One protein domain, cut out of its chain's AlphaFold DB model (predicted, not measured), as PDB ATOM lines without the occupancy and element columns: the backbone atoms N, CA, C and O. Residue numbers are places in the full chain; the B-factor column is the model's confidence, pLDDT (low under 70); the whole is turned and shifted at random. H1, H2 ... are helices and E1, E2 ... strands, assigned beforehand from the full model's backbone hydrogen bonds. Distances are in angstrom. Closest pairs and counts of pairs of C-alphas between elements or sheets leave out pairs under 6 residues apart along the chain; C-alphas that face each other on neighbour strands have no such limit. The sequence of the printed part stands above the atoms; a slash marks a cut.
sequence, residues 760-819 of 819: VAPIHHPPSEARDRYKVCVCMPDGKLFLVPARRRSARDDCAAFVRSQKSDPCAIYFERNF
ATOM      1  N   VAL A 760     -28.703   3.920   6.501       83.56
ATOM      2  CA  VAL A 760     -29.397   4.037   7.792       83.56
ATOM      3  C   VAL A 760     -30.085   2.711   8.122       83.56
ATOM      4  O   VAL A 760     -30.869   2.198   7.323       83.56
ATOM      5  N   ALA A 761     -29.825   2.163   9.309       82.62
ATOM      6  CA  ALA A 761     -30.438   0.924   9.777       82.62
ATOM      7  C   ALA A 761     -31.979   1.059   9.835       82.62
ATOM      8  O   ALA A 761     -32.487   1.993  10.469       82.62
ATOM      9  N   PRO A 762     -32.748   0.142   9.214       75.88
ATOM     10  CA  PRO A 762     -34.192   0.300   9.048       75.88
ATOM     11  C   PRO A 762     -34.963   0.030  10.351       75.88
ATOM     12  O   PRO A 762     -35.421  -1.084  10.624       75.88
ATOM     13  N   ILE A 763     -35.149   1.075  11.161       72.94
ATOM     14  CA  ILE A 763     -35.956   1.002  12.385       72.94
ATOM     15  C   ILE A 763     -37.436   0.838  12.017       72.94
ATOM     16  O   ILE A 763     -38.038   1.727  11.425       72.94
ATOM     17  N   HIS A 764     -38.044  -0.274  12.443       70.75
ATOM     18  CA  HIS A 764     -39.452  -0.612  12.169       70.75
ATOM     19  C   HIS A 764     -40.482   0.413  12.694       70.75
ATOM     20  O   HIS A 764     -41.642   0.362  12.309       70.75
ATOM     21  N   HIS A 765     -40.063   1.324  13.573       67.94
ATOM     22  CA  HIS A 765     -40.843   2.461  14.057       67.94
ATOM     23  C   HIS A 765     -39.941   3.711  14.041       67.94
ATOM     24  O   HIS A 765     -39.202   3.921  15.011       67.94
ATOM     25  N   PRO A 766     -39.938   4.521  12.963       63.88
ATOM     26  CA  PRO A 766     -39.210   5.786  12.949       63.88
ATOM     27  C   PRO A 766     -39.817   6.722  14.011       63.88
ATOM     28  O   PRO A 766     -41.004   7.037  13.926       63.88
ATOM     29  N   PRO A 767     -39.062   7.169  15.033       62.66
ATOM     30  CA  PRO A 767     -39.609   8.082  16.028       62.66
ATOM     31  C   PRO A 767     -39.856   9.444  15.373       62.66
ATOM     32  O   PRO A 767     -38.949   9.988  14.743       62.66
ATOM     33  N   SER A 768     -41.054  10.009  15.557       65.75
ATOM     34  CA  SER A 768     -41.508  11.223  14.851       65.75
ATOM     35  C   SER A 768     -40.597  12.454  15.025       65.75
ATOM     36  O   SER A 768     -40.671  13.385  14.229       65.75
ATOM     37  N   GLU A 769     -39.725  12.447  16.038       67.00
ATOM     38  CA  GLU A 769     -38.891  13.577  16.475       67.00
ATOM     39  C   GLU A 769     -37.371  13.282  16.442       67.00
ATOM     40  O   GLU A 769     -36.561  14.126  16.819       67.00
ATOM     41  N   ALA A 770     -36.937  12.084  16.028       58.47
ATOM     42  CA  ALA A 770     -35.539  11.638  16.174       58.47
ATOM     43  C   ALA A 770     -34.663  11.907  14.930       58.47
ATOM     44  O   ALA A 770     -34.046  10.982  14.405       58.47
ATOM     45  N   ARG A 771     -34.637  13.151  14.430       59.06
ATOM     46  CA  ARG A 771     -34.064  13.468  13.102       59.06
ATOM     47  C   ARG A 771     -32.594  13.916  13.071       59.06
ATOM     48  O   ARG A 771     -31.955  13.741  12.042       59.06
ATOM     49  N   ASP A 772     -32.039  14.435  14.169       69.19
ATOM     50  CA  ASP A 772     -30.808  15.256  14.095       69.19
ATOM     51  C   ASP A 772     -29.507  14.556  14.538       69.19
ATOM     52  O   ASP A 772     -28.452  15.190  14.579       69.19
ATOM     53  N   ARG A 773     -29.551  13.287  14.976       79.12
ATOM     54  CA  ARG A 773     -28.378  12.592  15.547       79.12
ATOM     55  C   ARG A 773     -28.338  11.121  15.162       79.12
ATOM     56  O   ARG A 773     -29.326  10.412  15.331       79.12
ATOM     57  N   TYR A 774     -27.163  10.647  14.756       83.19
ATOM     58  CA  TYR A 774     -26.893   9.250  14.415       83.19
ATOM     59  C   TYR A 774     -25.604   8.777  15.102       83.19
ATOM     60  O   TYR A 774     -24.645   9.538  15.215       83.19
ATOM     61  N   LYS A 775     -25.572   7.519  15.552       85.94
ATOM     62  CA  LYS A 775     -24.339   6.778  15.851       85.94
ATOM     63  C   LYS A 775     -23.861   6.110  14.558       85.94
ATOM     64  O   LYS A 775     -24.675   5.503  13.861       85.94
ATOM     65  N   VAL A 776     -22.565   6.182  14.259       86.06
ATOM     66  CA  VAL A 776     -21.937   5.311  13.251       86.06
ATOM     67  C   VAL A 776     -21.651   3.963  13.910       86.06
ATOM     68  O   VAL A 776     -21.137   3.913  15.027       86.06
ATOM     69  N   CYS A 777     -21.997   2.878  13.229       87.94
ATOM     70  CA  CYS A 777     -21.825   1.509  13.690       87.94
ATOM     71  C   CYS A 777     -21.025   0.696  12.666       87.94
ATOM     72  O   CYS A 777     -21.151   0.917  11.462       87.94
ATOM     73  N   VAL A 778     -20.217  -0.251  13.154       88.69
ATOM     74  CA  VAL A 778     -19.334  -1.095  12.334       88.69
ATOM     75  C   VAL A 778     -19.769  -2.555  12.431       88.69
ATOM     76  O   VAL A 778     -19.909  -3.096  13.530       88.69
ATOM     77  N   CYS A 779     -19.952  -3.209  11.289       87.94
ATOM     78  CA  CYS A 779     -20.169  -4.648  11.206       87.94
ATOM     79  C   CYS A 779     -18.839  -5.396  11.304       87.94
ATOM     80  O   CYS A 779     -18.031  -5.340  10.381       87.94
ATOM     81  N   MET A 780     -18.620  -6.136  12.390       84.69
ATOM     82  CA  MET A 780     -17.460  -7.025  12.520       84.69
ATOM     83  C   MET A 780     -17.797  -8.429  11.986       84.69
ATOM     84  O   MET A 780     -18.883  -8.924  12.285       84.69
ATOM     85  N   PRO A 781     -16.893  -9.102  11.245       81.81
ATOM     86  CA  PRO A 781     -15.529  -8.681  10.894       81.81
ATOM     87  C   PRO A 781     -15.425  -7.823   9.615       81.81
ATOM     88  O   PRO A 781     -14.345  -7.320   9.330       81.81
ATOM     89  N   ASP A 782     -16.508  -7.667   8.848       81.75
ATOM     90  CA  ASP A 782     -16.495  -7.116   7.480       81.75
ATOM     91  C   ASP A 782     -16.050  -5.645   7.346       81.75
ATOM     92  O   ASP A 782     -15.729  -5.202   6.245       81.75
ATOM     93  N   GLY A 783     -16.092  -4.859   8.425       81.25
ATOM     94  CA  GLY A 783     -15.769  -3.427   8.431       81.25
ATOM     95  C   GLY A 783     -16.848  -2.508   7.839       81.25
ATOM     96  O   GLY A 783     -16.646  -1.296   7.790       81.25
ATOM     97  N   LYS A 784     -18.000  -3.044   7.401       84.38
ATOM     98  CA  LYS A 784     -19.105  -2.257   6.811       84.38
ATOM     99  C   LYS A 784     -19.622  -1.213   7.807       84.38
ATOM    100  O   LYS A 784     -19.892  -1.548   8.962       84.38
ATOM    101  N   LEU A 785     -19.814   0.023   7.346       86.25
ATOM    102  CA  LEU A 785     -20.341   1.133   8.143       86.25
ATOM    103  C   LEU A 785     -21.844   1.334   7.905       86.25
ATOM    104  O   LEU A 785     -22.304   1.290   6.766       86.25
ATOM    105  N   PHE A 786     -22.593   1.614   8.971       88.44
ATOM    106  CA  PHE A 786     -24.014   1.974   8.906       88.44
ATOM    107  C   PHE A 786     -24.388   3.015   9.971       88.44
ATOM    108  O   PHE A 786     -23.706   3.157  10.986       88.44
ATOM    109  N   LEU A 787     -25.480   3.751   9.748       87.38
ATOM    110  CA  LEU A 787     -25.990   4.775  10.665       87.38
ATOM    111  C   LEU A 787     -27.172   4.258  11.490       87.38
ATOM    112  O   LEU A 787     -28.122   3.693  10.954       87.38
ATOM    113  N   VAL A 788     -27.162   4.527  12.794       85.81
ATOM    114  CA  VAL A 788     -28.268   4.240  13.721       85.81
ATOM    115  C   VAL A 788     -28.751   5.556  14.338       85.81
ATOM    116  O   VAL A 788     -27.964   6.197  15.036       85.81
ATOM    117  N   PRO A 789     -30.005   6.003  14.129       82.88
ATOM    118  CA  PRO A 789     -30.488   7.254  14.714       82.88
ATOM    119  C   PRO A 789     -30.520   7.168  16.248       82.88
ATOM    120  O   PRO A 789     -31.082   6.242  16.837       82.88
ATOM    121  N   ALA A 790     -29.897   8.146  16.901       80.81
ATOM    122  CA  ALA A 790     -29.647   8.158  18.335       80.81
ATOM    123  C   ALA A 790     -30.823   8.782  19.103       80.81
ATOM    124  O   ALA A 790     -31.148   9.962  18.947       80.81
ATOM    125  N   ARG A 791     -31.453   8.003  19.986       76.81
ATOM    126  CA  ARG A 791     -32.575   8.468  20.813       76.81
ATOM    127  C   ARG A 791     -32.085   9.386  21.937       76.81
ATOM    128  O   ARG A 791     -31.223   9.008  22.728       76.81
ATOM    129  N   ARG A 792     -32.694  10.575  22.070       69.69
ATOM    130  CA  ARG A 792     -32.284  11.650  23.008       69.69
ATOM    131  C   ARG A 792     -32.249  11.270  24.507       69.69
ATOM    132  O   ARG A 792     -31.769  12.076  25.295       69.69
ATOM    133  N   ARG A 793     -32.764  10.103  24.923       66.00
ATOM    134  CA  ARG A 793     -32.858   9.673  26.340       66.00
ATOM    135  C   ARG A 793     -32.275   8.281  26.649       66.00
ATOM    136  O   ARG A 793     -32.342   7.854  27.795       66.00
ATOM    137  N   SER A 794     -31.684   7.581  25.677       60.69
ATOM    138  CA  SER A 794     -31.159   6.213  25.853       60.69
ATOM    139  C   SER A 794     -29.745   6.063  25.283       60.69
ATOM    140  O   SER A 794     -29.524   5.492  24.220       60.69
ATOM    141  N   ALA A 795     -28.744   6.544  26.032       58.56
ATOM    142  CA  ALA A 795     -27.331   6.433  25.645       58.56
ATOM    143  C   ALA A 795     -26.884   4.977  25.371       58.56
ATOM    144  O   ALA A 795     -26.065   4.750  24.478       58.56
ATOM    145  N   ARG A 796     -27.487   4.010  26.084       61.94
ATOM    146  CA  ARG A 796     -27.270   2.550  25.993       61.94
ATOM    147  C   ARG A 796     -27.879   1.863  24.756       61.94
ATOM    148  O   ARG A 796     -27.871   0.637  24.689       61.94
ATOM    149  N   ASP A 797     -28.413   2.605  23.784       65.00
ATOM    150  CA  ASP A 797     -28.802   2.026  22.489       65.00
ATOM    151  C   ASP A 797     -27.533   1.688  21.678       65.00
ATOM    152  O   ASP A 797     -27.066   2.479  20.852       65.00
ATOM    153  N   ASP A 798     -26.908   0.552  21.988       76.50
ATOM    154  CA  ASP A 798     -25.659   0.087  21.375       76.50
ATOM    155  C   ASP A 798     -25.884  -0.523  19.986       76.50
ATOM    156  O   ASP A 798     -26.905  -1.159  19.720       76.50
ATOM    157  N   CYS A 799     -24.882  -0.418  19.107       82.06
ATOM    158  CA  CYS A 799     -24.913  -0.993  17.754       82.06
ATOM    159  C   CYS A 799     -25.279  -2.494  17.748       82.06
ATOM    160  O   CYS A 799     -26.015  -2.960  16.880       82.06
ATOM    161  N   ALA A 800     -24.830  -3.239  18.767       80.94
ATOM    162  CA  ALA A 800     -25.109  -4.664  18.941       80.94
ATOM    163  C   ALA A 800     -26.598  -4.998  19.183       80.94
ATOM    164  O   ALA A 800     -26.996  -6.152  19.014       80.94
ATOM    165  N   ALA A 801     -27.434  -4.026  19.568       76.25
ATOM    166  CA  ALA A 801     -28.870  -4.237  19.739       76.25
ATOM    167  C   ALA A 801     -29.594  -4.430  18.393       76.25
ATOM    168  O   ALA A 801     -30.515  -5.240  18.305       76.25
ATOM    169  N   PHE A 802     -29.154  -3.735  17.338       71.94
ATOM    170  CA  PHE A 802     -29.800  -3.761  16.020       71.94
ATOM    171  C   PHE A 802     -29.523  -5.056  15.245       71.94
ATOM    172  O   PHE A 802     -30.436  -5.602  14.626       71.94
ATOM    173  N   VAL A 803     -28.311  -5.605  15.373       66.12
ATOM    174  CA  VAL A 803     -27.877  -6.868  14.735       66.12
ATOM    175  C   VAL A 803     -28.733  -8.074  15.169       66.12
ATOM    176  O   VAL A 803     -28.876  -9.044  14.433       66.12
ATOM    177  N   ARG A 804     -29.368  -8.028  16.352       65.19
ATOM    178  CA  ARG A 804     -30.196  -9.138  16.870       65.19
ATOM    179  C   ARG A 804     -31.523  -9.335  16.126       65.19
ATOM    180  O   ARG A 804     -32.146 -10.383  16.279       65.19
ATOM    181  N   SER A 805     -31.966  -8.361  15.334       67.94
ATOM    182  CA  SER A 805     -33.187  -8.470  14.535       67.94
ATOM    183  C   SER A 805     -32.867  -9.048  13.153       67.94
ATOM    184  O   SER A 805     -32.563  -8.308  12.221       67.94
ATOM    185  N   GLN A 806     -32.969 -10.376  12.999       64.62
ATOM    186  CA  GLN A 806     -32.630 -11.101  11.756       64.62
ATOM    187  C   GLN A 806     -33.281 -10.546  10.474       64.62
ATOM    188  O   GLN A 806     -32.750 -10.738   9.387       64.62
ATOM    189  N   LYS A 807     -34.433  -9.868  10.577       70.50
ATOM    190  CA  LYS A 807     -35.158  -9.296   9.429       70.50
ATOM    191  C   LYS A 807     -34.677  -7.887   9.037       70.50
ATOM    192  O   LYS A 807     -35.171  -7.318   8.068       70.50
ATOM    193  N   SER A 808     -33.754  -7.304   9.800       72.56
ATOM    194  CA  SER A 808     -33.301  -5.918   9.651       72.56
ATOM    195  C   SER A 808     -31.820  -5.722   9.996       72.56
ATOM    196  O   SER A 808     -31.437  -4.612  10.356       72.56
ATOM    197  N   ASP A 809     -31.005  -6.779   9.945       80.88
ATOM    198  CA  ASP A 809     -29.573  -6.707  10.245       80.88
ATOM    199  C   ASP A 809     -28.803  -6.017   9.096       80.88
ATOM    200  O   ASP A 809     -28.667  -6.605   8.018       80.88
ATOM    201  N   PRO A 810     -28.263  -4.798   9.293       79.50
ATOM    202  CA  PRO A 810     -27.525  -4.083   8.252       79.50
ATOM    203  C   PRO A 810     -26.197  -4.763   7.878       79.50
ATOM    204  O   PRO A 810     -25.615  -4.425   6.850       79.50
ATOM    205  N   CYS A 811     -25.718  -5.729   8.668       83.75
ATOM    206  CA  CYS A 811     -24.505  -6.481   8.362       83.75
ATOM    207  C   CYS A 811     -24.753  -7.611   7.348       83.75
ATOM    208  O   CYS A 811     -23.918  -7.833   6.460       83.75
ATOM    209  N   ALA A 812     -25.913  -8.270   7.439       81.06
ATOM    210  CA  ALA A 812     -26.364  -9.304   6.510       81.06
ATOM    211  C   ALA A 812     -26.951  -8.754   5.193       81.06
ATOM    212  O   ALA A 812     -26.827  -9.406   4.155       81.06
ATOM    213  N   ILE A 813     -27.579  -7.571   5.202       66.44
ATOM    214  CA  ILE A 813     -28.250  -6.996   4.020       66.44
ATOM    215  C   ILE A 813     -27.225  -6.370   3.054       66.44
ATOM    216  O   ILE A 813     -27.117  -5.155   2.959       66.44
ATOM    217  N   TYR A 814     -26.481  -7.205   2.318       58.28
ATOM    218  CA  TYR A 814     -25.739  -6.806   1.109       58.28
ATOM    219  C   TYR A 814     -25.559  -7.970   0.112       58.28
ATOM    220  O   TYR A 814     -24.450  -8.339  -0.260       58.28
ATOM    221  N   PHE A 815     -26.680  -8.536  -0.341       47.25
ATOM    222  CA  PHE A 815     -26.778  -9.348  -1.562       47.25
ATOM    223  C   PHE A 815     -28.123  -9.052  -2.268       47.25
ATOM    224  O   PHE A 815     -29.075  -8.604  -1.634       47.25
ATOM    225  N   GLU A 816     -28.183  -9.282  -3.587       42.84
ATOM    226  CA  GLU A 816     -29.399  -9.285  -4.439       42.84
ATOM    227  C   GLU A 816     -30.153  -7.962  -4.725       42.84
ATOM    228  O   GLU A 816     -31.227  -8.006  -5.325       42.84
ATOM    229  N   ARG A 817     -29.617  -6.769  -4.417       43.59
ATOM    230  CA  ARG A 817     -30.178  -5.495  -4.941       43.59
ATOM    231  C   ARG A 817     -29.142  -4.534  -5.520       43.59
ATOM    232  O   ARG A 817     -28.841  -3.505  -4.923       43.59
ATOM    233  N   ASN A 818     -28.632  -4.898  -6.696       38.28
ATOM    234  CA  ASN A 818     -28.517  -4.036  -7.884       38.28
ATOM    235  C   ASN A 818     -27.899  -4.860  -9.029       38.28
ATOM    236  O   ASN A 818     -26.696  -5.120  -9.021       38.28
ATOM    237  N   PHE A 819     -28.738  -5.279  -9.976       35.41
ATOM    238  CA  PHE A 819     -28.389  -5.899 -11.258       35.41
ATOM    239  C   PHE A 819     -29.499  -5.581 -12.268       35.41
ATOM    240  O   PHE A 819     -30.659  -5.466 -11.805       35.41
TER     241      PHE A 819
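This is residues 760 to 819 of the 819 residues of the protein "Beta-sarcoglycan" of Trichogramma brassicae (UniProt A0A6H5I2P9). Little regular structure is here: a two-stranded hairpin, E1 and E2, with the one-turn helix H1 over one side and long loops and tails around it. Look for E1, E2, H1 along the 60 printed residues; the antiparallel sheet has the order E1 - E2, and the class is mixed, with 17 residues in named elements. The whole is only just compact, close to loose, with a radius of gyration of the C-alphas of 12.2 A, and elongated, spanning 38 by 23 by 19 A.

Strands E1, residues 774 to 779, and E2, residues 784 to 789, form an antiparallel hairpin at 150 degrees, with a tight link; find N 775 and O 788 at 2.8 A. Helix H1, residues 799 to 803, comes closest to E1 at C-alphas Cys 777 and Cys 799, 5.7 A apart. H1 has 0 of 1 O i to N i+4 pairs within hydrogen-bond range, and 1 of 2 O i to N i+3 pairs.

Find C-alpha 774 at (-26.893, 9.250, 14.415); E1 runs 15.8 A from there. E2 runs 16.8 A, and H1, 7.2 A, ends at C-alpha 803, (-27.877, -6.868, 14.735).

The C-alphas farthest apart, Arg 793 and Phe 819, are 40.9 A apart. The printed part has no cut; residues 760 to 773 and 804 to 819 hold no named element. Mean pLDDT of the printed part is 72.2, with 25 residues under 70, among them 813 to 819.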